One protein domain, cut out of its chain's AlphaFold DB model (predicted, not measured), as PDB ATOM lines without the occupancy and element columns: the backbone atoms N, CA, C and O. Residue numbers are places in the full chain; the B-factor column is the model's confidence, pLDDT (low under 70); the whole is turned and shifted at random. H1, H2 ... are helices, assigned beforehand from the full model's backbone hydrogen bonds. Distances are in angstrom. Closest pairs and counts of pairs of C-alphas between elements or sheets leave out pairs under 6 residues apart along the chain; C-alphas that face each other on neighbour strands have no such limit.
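AT A GLANCE: This is residues 4 to 25 and 38 to 98 of the 116 residues of the protein "AlNc14C58G4338 protein" of Albugo laibachii Nc14 (UniProt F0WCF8). The long helix H1 lies in the middle of a loose, open C: H2 meets its first residues on one side, H3 sits beyond that end, and bare residues 68 to 81 lead back to H4 on the other side. The printed part has 83 residues with four named helices, H1 to H4 in order, and no named strand: all helix. It is loose, radius of gyration of the C-alphas 16.7 A, and elongated, 51 by 26 by 19 A.

IN THESE COORDINATES: H1, residues 4 to 25, begins at C-alpha 4 (-30.411, -41.203, -40.479) and is 31.9 A long. H2 is residues 39 to 51, 18.4 A; H3, 55 to 67, 18.0 A; H4, 82 to 96, 22.1 A, ends at C-alpha 96 (-22.914, -43.825, -11.269).

HOW THE PARTS SIT: H1, with residues 4 to 11 alone, touches H2, residues 45 to 50 alone; the closest C-alphas, of Arg 7 and Ala 49, are 5.4 A apart. They run opposite ways at a steep tilt of 49 degrees. H1 and H4 are near each other, with 10 pairs of C-alphas within 10 A. H3 is apart from H1, H2 and H4. Every O i to N i+4 pair is within hydrogen-bond range in H1, H2 and H3, and 10 of 11 in H4.

THE WHOLE: Residues 26 to 37 are cut out, a gap of 22.9 A between C-alphas 25 and 38. The link H3 to H4 is long; residues 66 to 71 stand free. Residues 64 to 83 and 85 have pLDDT under 70.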
ATOM      1  N   ILE A   4     -31.559 -40.284 -40.555       83.56
ATOM      2  CA  ILE A   4     -30.411 -41.203 -40.479       83.56
ATOM      3  C   ILE A   4     -29.776 -41.174 -39.087       83.56
ATOM      4  O   ILE A   4     -29.533 -42.220 -38.489       83.56
ATOM      5  N   LYS A   5     -29.507 -39.970 -38.573       84.25
ATOM      6  CA  LYS A   5     -28.821 -39.763 -37.294       84.25
ATOM      7  C   LYS A   5     -29.651 -40.305 -36.135       84.25
ATOM      8  O   LYS A   5     -29.105 -40.944 -35.244       84.25
ATOM      9  N   ASP A   6     -30.958 -40.083 -36.178       85.31
ATOM     10  CA  ASP A   6     -31.887 -40.508 -35.131       85.31
ATOM     11  C   ASP A   6     -31.957 -42.044 -35.080       85.31
ATOM     12  O   ASP A   6     -31.764 -42.640 -34.026       85.31
ATOM     13  N   ARG A   7     -32.050 -42.704 -36.242       88.06
ATOM     14  CA  ARG A   7     -32.007 -44.175 -36.341       88.06
ATOM     15  C   ARG A   7     -30.687 -44.777 -35.859       88.06
ATOM     16  O   ARG A   7     -30.701 -45.812 -35.198       88.06
ATOM     17  N   LEU A   8     -29.557 -44.151 -36.190       89.06
ATOM     18  CA  LEU A   8     -28.241 -44.581 -35.709       89.06
ATOM     19  C   LEU A   8     -28.135 -44.473 -34.187       89.06
ATOM     20  O   LEU A   8     -27.628 -45.390 -33.547       89.06
ATOM     21  N   ARG A   9     -28.651 -43.385 -33.606       89.19
ATOM     22  CA  ARG A   9     -28.690 -43.219 -32.151       89.19
ATOM     23  C   ARG A   9     -29.560 -44.267 -31.480       89.19
ATOM     24  O   ARG A   9     -29.104 -44.839 -30.501       89.19
ATOM     25  N   SER A  10     -30.740 -44.580 -32.019       89.75
ATOM     26  CA  SER A  10     -31.568 -45.663 -31.472       89.75
ATOM     27  C   SER A  10     -30.806 -46.989 -31.444       89.75
ATOM     28  O   SER A  10     -30.786 -47.652 -30.418       89.75
ATOM     29  N   LYS A  11     -30.085 -47.340 -32.521       91.12
ATOM     30  CA  LYS A  11     -29.257 -48.561 -32.551       91.12
ATOM     31  C   LYS A  11     -28.132 -48.555 -31.521       91.12
ATOM     32  O   LYS A  11     -27.883 -49.577 -30.890       91.12
ATOM     33  N   TRP A  12     -27.482 -47.410 -31.341       92.19
ATOM     34  CA  TRP A  12     -26.443 -47.242 -30.331       92.19
ATOM     35  C   TRP A  12     -26.998 -47.388 -28.904       92.19
ATOM     36  O   TRP A  12     -26.402 -48.083 -28.083       92.19
ATOM     37  N   VAL A  13     -28.163 -46.791 -28.626       92.25
ATOM     38  CA  VAL A  13     -28.855 -46.918 -27.334       92.25
ATOM     39  C   VAL A  13     -29.262 -48.366 -27.084       92.25
ATOM     40  O   VAL A  13     -28.914 -48.902 -26.037       92.25
ATOM     41  N   ASP A  14     -29.917 -49.022 -28.047       92.19
ATOM     42  CA  ASP A  14     -30.333 -50.427 -27.935       92.19
ATOM     43  C   ASP A  14     -29.138 -51.338 -27.601       92.19
ATOM     44  O   ASP A  14     -29.223 -52.204 -26.729       92.19
ATOM     45  N   PHE A  15     -28.000 -51.115 -28.267       93.38
ATOM     46  CA  PHE A  15     -26.773 -51.883 -28.064       93.38
ATOM     47  C   PHE A  15     -26.212 -51.735 -26.644       93.38
ATOM     48  O   PHE A  15     -25.884 -52.731 -25.997       93.38
ATOM     49  N   HIS A  16     -26.115 -50.509 -26.130       90.31
ATOM     50  CA  HIS A  16     -25.591 -50.278 -24.782       90.31
ATOM     51  C   HIS A  16     -26.592 -50.627 -23.681       90.31
ATOM     52  O   HIS A  16     -26.187 -51.109 -22.623       90.31
ATOM     53  N   TYR A  17     -27.891 -50.457 -23.930       92.44
ATOM     54  CA  TYR A  17     -28.931 -50.907 -23.014       92.44
ATOM     55  C   TYR A  17     -28.905 -52.433 -22.855       92.44
ATOM     56  O   TYR A  17     -29.004 -52.931 -21.734       92.44
ATOM     57  N   GLY A  18     -28.673 -53.174 -23.947       90.69
ATOM     58  CA  GLY A  18     -28.426 -54.618 -23.903       90.69
ATOM     59  C   GLY A  18     -27.265 -54.984 -22.973       90.69
ATOM     60  O   GLY A  18     -27.439 -55.797 -22.073       90.69
ATOM     61  N   GLN A  19     -26.123 -54.294 -23.093       90.69
ATOM     62  CA  GLN A  19     -24.967 -54.524 -22.212       90.69
ATOM     63  C   GLN A  19     -25.279 -54.271 -20.730       90.69
ATOM     64  O   GLN A  19     -24.821 -55.015 -19.862       90.69
ATOM     65  N   LEU A  20     -26.059 -53.228 -20.422       89.62
ATOM     66  CA  LEU A  20     -26.493 -52.947 -19.051       89.62
ATOM     67  C   LEU A  20     -27.438 -54.034 -18.523       89.62
ATOM     68  O   LEU A  20     -27.331 -54.430 -17.363       89.62
ATOM     69  N   GLN A  21     -28.356 -54.525 -19.356       89.56
ATOM     70  CA  GLN A  21     -29.305 -55.568 -18.972       89.56
ATOM     71  C   GLN A  21     -28.613 -56.917 -18.740       89.56
ATOM     72  O   GLN A  21     -28.929 -57.608 -17.765       89.56
ATOM     73  N   ASP A  22     -27.646 -57.262 -19.588       87.50
ATOM     74  CA  ASP A  22     -26.826 -58.465 -19.453       87.50
ATOM     75  C   ASP A  22     -25.997 -58.414 -18.166       87.50
ATOM     76  O   ASP A  22     -25.959 -59.383 -17.407       87.50
ATOM     77  N   HIS A  23     -25.402 -57.255 -17.861       86.25
ATOM     78  CA  HIS A  23     -24.659 -57.045 -16.617       86.25
ATOM     79  C   HIS A  23     -25.543 -57.170 -15.373       86.25
ATOM     80  O   HIS A  23     -25.190 -57.902 -14.452       86.25
ATOM     81  N   ARG A  24     -26.726 -56.541 -15.365       85.38
ATOM     82  CA  ARG A  24     -27.699 -56.644 -14.256       85.38
ATOM     83  C   ARG A  24     -28.179 -58.075 -14.015       85.38
ATOM     84  O   ARG A  24     -28.547 -58.417 -12.895       85.38
ATOM     85  N   SER A  25     -28.210 -58.883 -15.071       83.88
ATOM     86  CA  SER A  25     -28.644 -60.280 -15.020       83.88
ATOM     87  C   SER A  25     -27.505 -61.232 -14.632       83.88
ATOM     88  O   SER A  25     -27.761 -62.391 -14.299       83.88
ATOM     89  N   SER A  38     -18.563 -53.003 -32.845       94.12
ATOM     90  CA  SER A  38     -17.591 -53.351 -33.880       94.12
ATOM     91  C   SER A  38     -17.802 -52.522 -35.152       94.12
ATOM     92  O   SER A  38     -18.812 -51.832 -35.338       94.12
ATOM     93  N   ARG A  39     -16.839 -52.601 -36.077       94.00
ATOM     94  CA  ARG A  39     -16.986 -51.983 -37.399       94.00
ATOM     95  C   ARG A  39     -18.140 -52.622 -38.171       94.00
ATOM     96  O   ARG A  39     -18.869 -51.917 -38.867       94.00
ATOM     97  N   GLU A  40     -18.299 -53.935 -38.052       95.31
ATOM     98  CA  GLU A  40     -19.382 -54.701 -38.658       95.31
ATOM     99  C   GLU A  40     -20.745 -54.228 -38.140       95.31
ATOM    100  O   GLU A  40     -21.629 -53.944 -38.952       95.31
ATOM    101  N   ASP A  41     -20.878 -54.030 -36.822       92.94
ATOM    102  CA  ASP A  41     -22.094 -53.487 -36.202       92.94
ATOM    103  C   ASP A  41     -22.427 -52.109 -36.776       92.94
ATOM    104  O   ASP A  41     -23.536 -51.877 -37.254       92.94
ATOM    105  N   ALA A  42     -21.445 -51.203 -36.812       91.88
ATOM    106  CA  ALA A  42     -21.639 -49.855 -37.332       91.88
ATOM    107  C   ALA A  42     -22.093 -49.858 -38.803       91.88
ATOM    108  O   ALA A  42     -23.030 -49.144 -39.168       91.88
ATOM    109  N   VAL A  43     -21.472 -50.682 -39.656       94.38
ATOM    110  CA  VAL A  43     -21.862 -50.817 -41.071       94.38
ATOM    111  C   VAL A  43     -23.283 -51.362 -41.196       94.38
ATOM    112  O   VAL A  43     -24.078 -50.834 -41.979       94.38
ATOM    113  N   GLN A  44     -23.631 -52.376 -40.404       95.69
ATOM    114  CA  GLN A  44     -24.974 -52.944 -40.396       95.69
ATOM    115  C   GLN A  44     -26.017 -51.921 -39.930       95.69
ATOM    116  O   GLN A  44     -27.099 -51.835 -40.515       95.69
ATOM    117  N   TRP A  45     -25.701 -51.105 -38.922       94.88
ATOM    118  CA  TRP A  45     -26.595 -50.057 -38.431       94.88
ATOM    119  C   TRP A  45     -26.808 -48.962 -39.466       94.88
ATOM    120  O   TRP A  45     -27.942 -48.534 -39.656       94.88
ATOM    121  N   ILE A  46     -25.753 -48.546 -40.174       92.81
ATOM    122  CA  ILE A  46     -25.859 -47.577 -41.272       92.81
ATOM    123  C   ILE A  46     -26.765 -48.137 -42.371       92.81
ATOM    124  O   ILE A  46     -27.698 -47.455 -42.796       92.81
ATOM    125  N   ALA A  47     -26.535 -49.379 -42.802       93.25
ATOM    126  CA  ALA A  47     -27.347 -50.019 -43.834       93.25
ATOM    127  C   ALA A  47     -28.827 -50.113 -43.422       93.25
ATOM    128  O   ALA A  47     -29.705 -49.716 -44.187       93.25
ATOM    129  N   ALA A  48     -29.100 -50.559 -42.191       91.12
ATOM    130  CA  ALA A  48     -30.454 -50.663 -41.649       91.12
ATOM    131  C   ALA A  48     -31.126 -49.292 -41.449       91.12
ATOM    132  O   ALA A  48     -32.334 -49.140 -41.657       91.12
ATOM    133  N   ALA A  49     -30.358 -48.278 -41.042       89.19
ATOM    134  CA  ALA A  49     -30.849 -46.916 -40.902       89.19
ATOM    135  C   ALA A  49     -31.277 -46.362 -42.262       89.19
ATOM    136  O   ALA A  49     -32.383 -45.840 -42.367       89.19
ATOM    137  N   TRP A  50     -30.452 -46.539 -43.298       88.44
ATOM    138  CA  TRP A  50     -30.765 -46.124 -44.665       88.44
ATOM    139  C   TRP A  50     -31.965 -46.862 -45.254       88.44
ATOM    140  O   TRP A  50     -32.859 -46.217 -45.797       88.44
ATOM    141  N   SER A  51     -32.026 -48.189 -45.118       88.44
ATOM    142  CA  SER A  51     -33.114 -48.991 -45.692       88.44
ATOM    143  C   SER A  51     -34.477 -48.679 -45.079       88.44
ATOM    144  O   SER A  51     -35.506 -48.895 -45.708       88.44
ATOM    145  N   GLY A  52     -34.503 -48.202 -43.835       84.38
ATOM    146  CA  GLY A  52     -35.744 -47.871 -43.153       84.38
ATOM    147  C   GLY A  52     -36.290 -46.475 -43.466       84.38
ATOM    148  O   GLY A  52     -37.357 -46.130 -42.959       84.38
ATOM    149  N   ILE A  53     -35.582 -45.655 -44.246       86.75
ATOM    150  CA  ILE A  53     -36.038 -44.311 -44.620       86.75
ATOM    151  C   ILE A  53     -36.994 -44.409 -45.806       86.75
ATOM    152  O   ILE A  53     -36.723 -45.101 -46.784       86.75
ATOM    153  N   SER A  54     -38.112 -43.684 -45.731       86.31
ATOM    154  CA  SER A  54     -39.088 -43.663 -46.816       86.31
ATOM    155  C   SER A  54     -38.547 -42.925 -48.044       86.31
ATOM    156  O   SER A  54     -37.774 -41.965 -47.931       86.31
ATOM    157  N   GLN A  55     -38.991 -43.334 -49.232       84.56
ATOM    158  CA  GLN A  55     -38.591 -42.691 -50.481       84.56
ATOM    159  C   GLN A  55     -38.948 -41.196 -50.486       84.56
ATOM    160  O   GLN A  55     -38.161 -40.372 -50.952       84.56
ATOM    161  N   GLU A  56     -40.089 -40.820 -49.906       82.31
ATOM    162  CA  GLU A  56     -40.530 -39.427 -49.790       82.31
ATOM    163  C   GLU A  56     -39.554 -38.599 -48.952       82.31
ATOM    164  O   GLU A  56     -39.235 -37.466 -49.310       82.31
ATOM    165  N   THR A  57     -39.036 -39.176 -47.864       82.38
ATOM    166  CA  THR A  57     -38.062 -38.521 -46.983       82.38
ATOM    167  C   THR A  57     -36.735 -38.289 -47.707       82.38
ATOM    168  O   THR A  57     -36.153 -37.208 -47.592       82.38
ATOM    169  N   ILE A  58     -36.284 -39.264 -48.505       82.94
ATOM    170  CA  ILE A  58     -35.080 -39.139 -49.341       82.94
ATOM    171  C   ILE A  58     -35.271 -38.020 -50.371       82.94
ATOM    172  O   ILE A  58     -34.449 -37.108 -50.459       82.94
ATOM    173  N   VAL A  59     -36.384 -38.042 -51.109       80.75
ATOM    174  CA  VAL A  59     -36.703 -37.024 -52.123       80.75
ATOM    175  C   VAL A  59     -36.814 -35.630 -51.498       80.75
ATOM    176  O   VAL A  59     -36.300 -34.664 -52.060       80.75
ATOM    177  N   ALA A  60     -37.442 -35.505 -50.327       79.31
ATOM    178  CA  ALA A  60     -37.545 -34.242 -49.605       79.31
ATOM    179  C   ALA A  60     -36.170 -33.715 -49.161       79.31
ATOM    180  O   ALA A  60     -35.911 -32.517 -49.284       79.31
ATOM    181  N   GLY A  61     -35.280 -34.598 -48.696       79.06
ATOM    182  CA  GLY A  61     -33.896 -34.260 -48.368       79.06
ATOM    183  C   GLY A  61     -33.125 -33.736 -49.582       79.06
ATOM    184  O   GLY A  61     -32.561 -32.647 -49.524       79.06
ATOM    185  N   PHE A  62     -33.192 -34.444 -50.715       81.56
ATOM    186  CA  PHE A  62     -32.564 -34.000 -51.963       81.56
ATOM    187  C   PHE A  62     -33.103 -32.654 -52.445       81.56
ATOM    188  O   PHE A  62     -32.323 -31.781 -52.813       81.56
ATOM    189  N   ARG A  63     -34.425 -32.447 -52.405       76.88
ATOM    190  CA  ARG A  63     -35.024 -31.155 -52.771       76.88
ATOM    191  C   ARG A  63     -34.508 -30.023 -51.883       76.88
ATOM    192  O   ARG A  63     -34.207 -28.955 -52.398       76.88
ATOM    193  N   LYS A  64     -34.358 -30.257 -50.576       69.94
ATOM    194  CA  LYS A  64     -33.754 -29.270 -49.671       69.94
ATOM    195  C   LYS A  64     -32.300 -28.977 -50.039       69.94
ATOM    196  O   LYS A  64     -31.938 -27.816 -50.089       69.94
ATOM    197  N   CYS A  65     -31.482 -29.981 -50.344       69.31
ATOM    198  CA  CYS A  65     -30.078 -29.749 -50.704       69.31
ATOM    199  C   CYS A  65     -29.903 -29.042 -52.057       69.31
ATOM    200  O   CYS A  65     -28.995 -28.233 -52.204       69.31
ATOM    201  N   VAL A  66     -30.753 -29.347 -53.041       67.00
ATOM    202  CA  VAL A  66     -30.629 -28.820 -54.410       67.00
ATOM    203  C   VAL A  66     -31.270 -27.439 -54.561       67.00
ATOM    204  O   VAL A  66     -30.799 -26.635 -55.360       67.00
ATOM    205  N   PHE A  67     -32.338 -27.154 -53.811       63.62
ATOM    206  CA  PHE A  67     -33.129 -25.931 -53.978       63.62
ATOM    207  C   PHE A  67     -33.083 -24.978 -52.774       63.62
ATOM    208  O   PHE A  67     -33.729 -23.930 -52.824       63.62
ATOM    209  N   ALA A  68     -32.357 -25.291 -51.693       56.53
ATOM    210  CA  ALA A  68     -32.167 -24.325 -50.610       56.53
ATOM    211  C   ALA A  68     -31.209 -23.198 -51.047       56.53
ATOM    212  O   ALA A  68     -30.145 -23.486 -51.600       56.53
ATOM    213  N   PRO A  69     -31.535 -21.923 -50.760       51.16
ATOM    214  CA  PRO A  69     -30.568 -20.836 -50.833       51.16
ATOM    215  C   PRO A  69     -29.367 -21.170 -49.942       51.16
ATOM    216  O   PRO A  69     -29.548 -21.590 -48.798       51.16
ATOM    217  N   SER A  70     -28.161 -20.976 -50.476       47.53
ATOM    218  CA  SER A  70     -26.867 -21.433 -49.941       47.53
ATOM    219  C   SER A  70     -26.550 -21.054 -48.478       47.53
ATOM    220  O   SER A  70     -25.556 -21.536 -47.946       47.53
ATOM    221  N   GLU A  71     -27.360 -20.223 -47.818       47.78
ATOM    222  CA  GLU A  71     -27.105 -19.686 -46.473       47.78
ATOM    223  C   GLU A  71     -28.041 -20.235 -45.369       47.78
ATOM    224  O   GLU A  71     -27.793 -19.982 -44.195       47.78
ATOM    225  N   VAL A  72     -29.091 -21.021 -45.678       45.25
ATOM    226  CA  VAL A  72     -30.158 -21.378 -44.697       45.25
ATOM    227  C   VAL A  72     -30.257 -22.882 -44.394       45.25
ATOM    228  O   VAL A  72     -31.325 -23.400 -44.072       45.25
ATOM    229  N   LEU A  73     -29.158 -23.637 -44.440       42.16
ATOM    230  CA  LEU A  73     -29.160 -25.017 -43.921       42.16
ATOM    231  C   LEU A  73     -28.992 -25.043 -42.389       42.16
ATOM    232  O   LEU A  73     -28.172 -25.772 -41.842       42.16
ATOM    233  N   SER A  74     -29.809 -24.265 -41.680       44.28
ATOM    234  CA  SER A  74     -29.992 -24.376 -40.233       44.28
ATOM    235  C   SER A  74     -30.925 -25.559 -39.952       44.28
ATOM    236  O   SER A  74     -32.150 -25.423 -39.871       44.28
ATOM    237  N   ILE A  75     -30.349 -26.757 -39.855       44.19
ATOM    238  CA  ILE A  75     -31.072 -27.994 -39.550       44.19
ATOM    239  C   ILE A  75     -31.335 -28.057 -38.038       44.19
ATOM    240  O   ILE A  75     -30.656 -28.777 -37.309       44.19
ATOM    241  N   HIS A  76     -32.334 -27.325 -37.544       44.72
ATOM    242  CA  HIS A  76     -32.836 -27.547 -36.186       44.72
ATOM    243  C   HIS A  76     -33.843 -28.696 -36.198       44.72
ATOM    244  O   HIS A  76     -34.851 -28.687 -36.909       44.72
ATOM    245  N   ALA A  77     -33.498 -29.757 -35.472       49.19
ATOM    246  CA  ALA A  77     -34.290 -30.962 -35.401       49.19
ATOM    247  C   ALA A  77     -35.363 -30.842 -34.319       49.19
ATOM    248  O   ALA A  77     -35.059 -30.957 -33.143       49.19
ATOM    249  N   ASP A  78     -36.610 -30.666 -34.752       45.66
ATOM    250  CA  ASP A  78     -37.794 -31.002 -33.962       45.66
ATOM    251  C   ASP A  78     -37.756 -32.512 -33.665       45.66
ATOM    252  O   ASP A  78     -37.935 -33.337 -34.570       45.66
ATOM    253  N   GLY A  79     -37.345 -32.865 -32.449       50.66
ATOM    254  CA  GLY A  79     -37.329 -34.218 -31.908       50.66
ATOM    255  C   GLY A  79     -38.229 -34.225 -30.682       50.66
ATOM    256  O   GLY A  79     -38.053 -33.396 -29.794       50.66
ATOM    257  N   LYS A  80     -39.224 -35.117 -30.658       49.53
ATOM    258  CA  LYS A  80     -40.108 -35.272 -29.499       49.53
ATOM    259  C   LYS A  80     -39.272 -35.616 -28.262       49.53
ATOM    260  O   LYS A  80     -38.424 -36.500 -28.322       49.53
ATOM    261  N   GLU A  81     -39.569 -34.935 -27.157       54.78
ATOM    262  CA  GLU A  81     -38.867 -34.966 -25.860       54.78
ATOM    263  C   GLU A  81     -38.683 -36.368 -25.240       54.78
ATOM    264  O   GLU A  81     -37.877 -36.528 -24.328       54.78
ATOM    265  N   THR A  82     -39.352 -37.402 -25.758       54.06
ATOM    266  CA  THR A  82     -39.318 -38.777 -25.231       54.06
ATOM    267  C   THR A  82     -37.942 -39.440 -25.281       54.06
ATOM    268  O   THR A  82     -37.651 -40.295 -24.451       54.06
ATOM    269  N   ASP A  83     -37.075 -39.057 -26.221       63.12
ATOM    270  CA  ASP A  83     -35.709 -39.598 -26.262       63.12
ATOM    271  C   ASP A  83     -34.774 -38.848 -25.306       63.12
ATOM    272  O   ASP A  83     -33.749 -39.387 -24.897       63.12
ATOM    273  N   GLN A  84     -35.127 -37.618 -24.917       70.38
ATOM    274  CA  GLN A  84     -34.288 -36.793 -24.056       70.38
ATOM    275  C   GLN A  84     -34.279 -37.314 -22.617       70.38
ATOM    276  O   GLN A  84     -33.218 -37.341 -22.001       70.38
ATOM    277  N   GLU A  85     -35.422 -37.773 -22.101       69.69
ATOM    278  CA  GLU A  85     -35.504 -38.414 -20.780       69.69
ATOM    279  C   GLU A  85     -34.650 -39.685 -20.729       69.69
ATOM    280  O   GLU A  85     -33.802 -39.824 -19.854       69.69
ATOM    281  N   ASN A  86     -34.761 -40.546 -21.743       73.81
ATOM    282  CA  ASN A  86     -33.960 -41.770 -21.828       73.81
ATOM    283  C   ASN A  86     -32.456 -41.482 -21.969       73.81
ATOM    284  O   ASN A  86     -31.630 -42.211 -21.422       73.81
ATOM    285  N   ILE A  87     -32.083 -40.423 -22.697       76.62
ATOM    286  CA  ILE A  87     -30.687 -39.974 -22.796       76.62
ATOM    287  C   ILE A  87     -30.188 -39.479 -21.435       76.62
ATOM    288  O   ILE A  87     -29.069 -39.813 -21.051       76.62
ATOM    289  N   ASN A  88     -30.999 -38.712 -20.706       80.62
ATOM    290  CA  ASN A  88     -30.634 -38.209 -19.384       80.62
ATOM    291  C   ASN A  88     -30.437 -39.365 -18.391       80.62
ATOM    292  O   ASN A  88     -29.393 -39.428 -17.742       80.62
ATOM    293  N   ASP A  89     -31.359 -40.330 -18.367       84.31
ATOM    294  CA  ASP A  89     -31.265 -41.530 -17.529       84.31
ATOM    295  C   ASP A  89     -30.022 -42.372 -17.864       84.31
ATOM    296  O   ASP A  89     -29.329 -42.870 -16.971       84.31
ATOM    297  N   LEU A  90     -29.691 -42.510 -19.154       82.44
ATOM    298  CA  LEU A  90     -28.491 -43.219 -19.605       82.44
ATOM    299  C   LEU A  90     -27.211 -42.511 -19.132       82.44
ATOM    300  O   LEU A  90     -26.274 -43.152 -18.653       82.44
ATOM    301  N   VAL A  91     -27.174 -41.182 -19.260       81.94
ATOM    302  CA  VAL A  91     -26.048 -40.352 -18.822       81.94
ATOM    303  C   VAL A  91     -25.858 -40.445 -17.309       81.94
ATOM    304  O   VAL A  91     -24.719 -40.562 -16.852       81.94
ATOM    305  N   ASP A  92     -26.938 -40.439 -16.533       83.25
ATOM    306  CA  ASP A  92     -26.871 -40.577 -15.078       83.25
ATOM    307  C   ASP A  92     -26.404 -41.979 -14.662       83.25
ATOM    308  O   ASP A  92     -25.479 -42.098 -13.856       83.25
ATOM    309  N   GLY A  93     -26.888 -43.035 -15.322       82.69
ATOM    310  CA  GLY A  93     -26.380 -44.394 -15.111       82.69
ATOM    311  C   GLY A  93     -24.878 -44.538 -15.405       82.69
ATOM    312  O   GLY A  93     -24.159 -45.242 -14.693       82.69
ATOM    313  N   PHE A  94     -24.357 -43.840 -16.418       80.56
ATOM    314  CA  PHE A  94     -22.919 -43.848 -16.708       80.56
ATOM    315  C   PHE A  94     -22.075 -43.034 -15.720       80.56
ATOM    316  O   PHE A  94     -20.902 -43.371 -15.515       80.56
ATOM    317  N   LYS A  95     -22.642 -41.994 -15.091       78.44
ATOM    318  CA  LYS A  95     -21.985 -41.269 -13.990       78.44
ATOM    319  C   LYS A  95     -21.850 -42.162 -12.759       78.44
ATOM    320  O   LYS A  95     -20.768 -42.204 -12.175       78.44
ATOM    321  N   ASP A  96     -22.900 -42.908 -12.419       80.50
ATOM    322  CA  ASP A  96     -22.914 -43.825 -11.269       80.50
ATOM    323  C   ASP A  96     -21.898 -44.963 -11.418       80.50
ATOM    324  O   ASP A  96     -21.277 -45.399 -10.450       80.50
ATOM    325  N   LEU A  97     -21.669 -45.410 -12.654       80.38
ATOM    326  CA  LEU A  97     -20.661 -46.422 -12.976       80.38
ATOM    327  C   LEU A  97     -19.243 -45.844 -13.146       80.38
ATOM    328  O   LEU A  97     -18.319 -46.587 -13.484       80.38
ATOM    329  N   HIS A  98     -19.053 -44.537 -12.921       73.06
ATOM    330  CA  HIS A  98     -17.793 -43.814 -13.131       73.06
ATOM    331  C   HIS A  98     -17.197 -43.990 -14.543       73.06
ATOM    332  O   HIS A  98     -15.984 -43.894 -14.732       73.06
TER     333      HIS A  98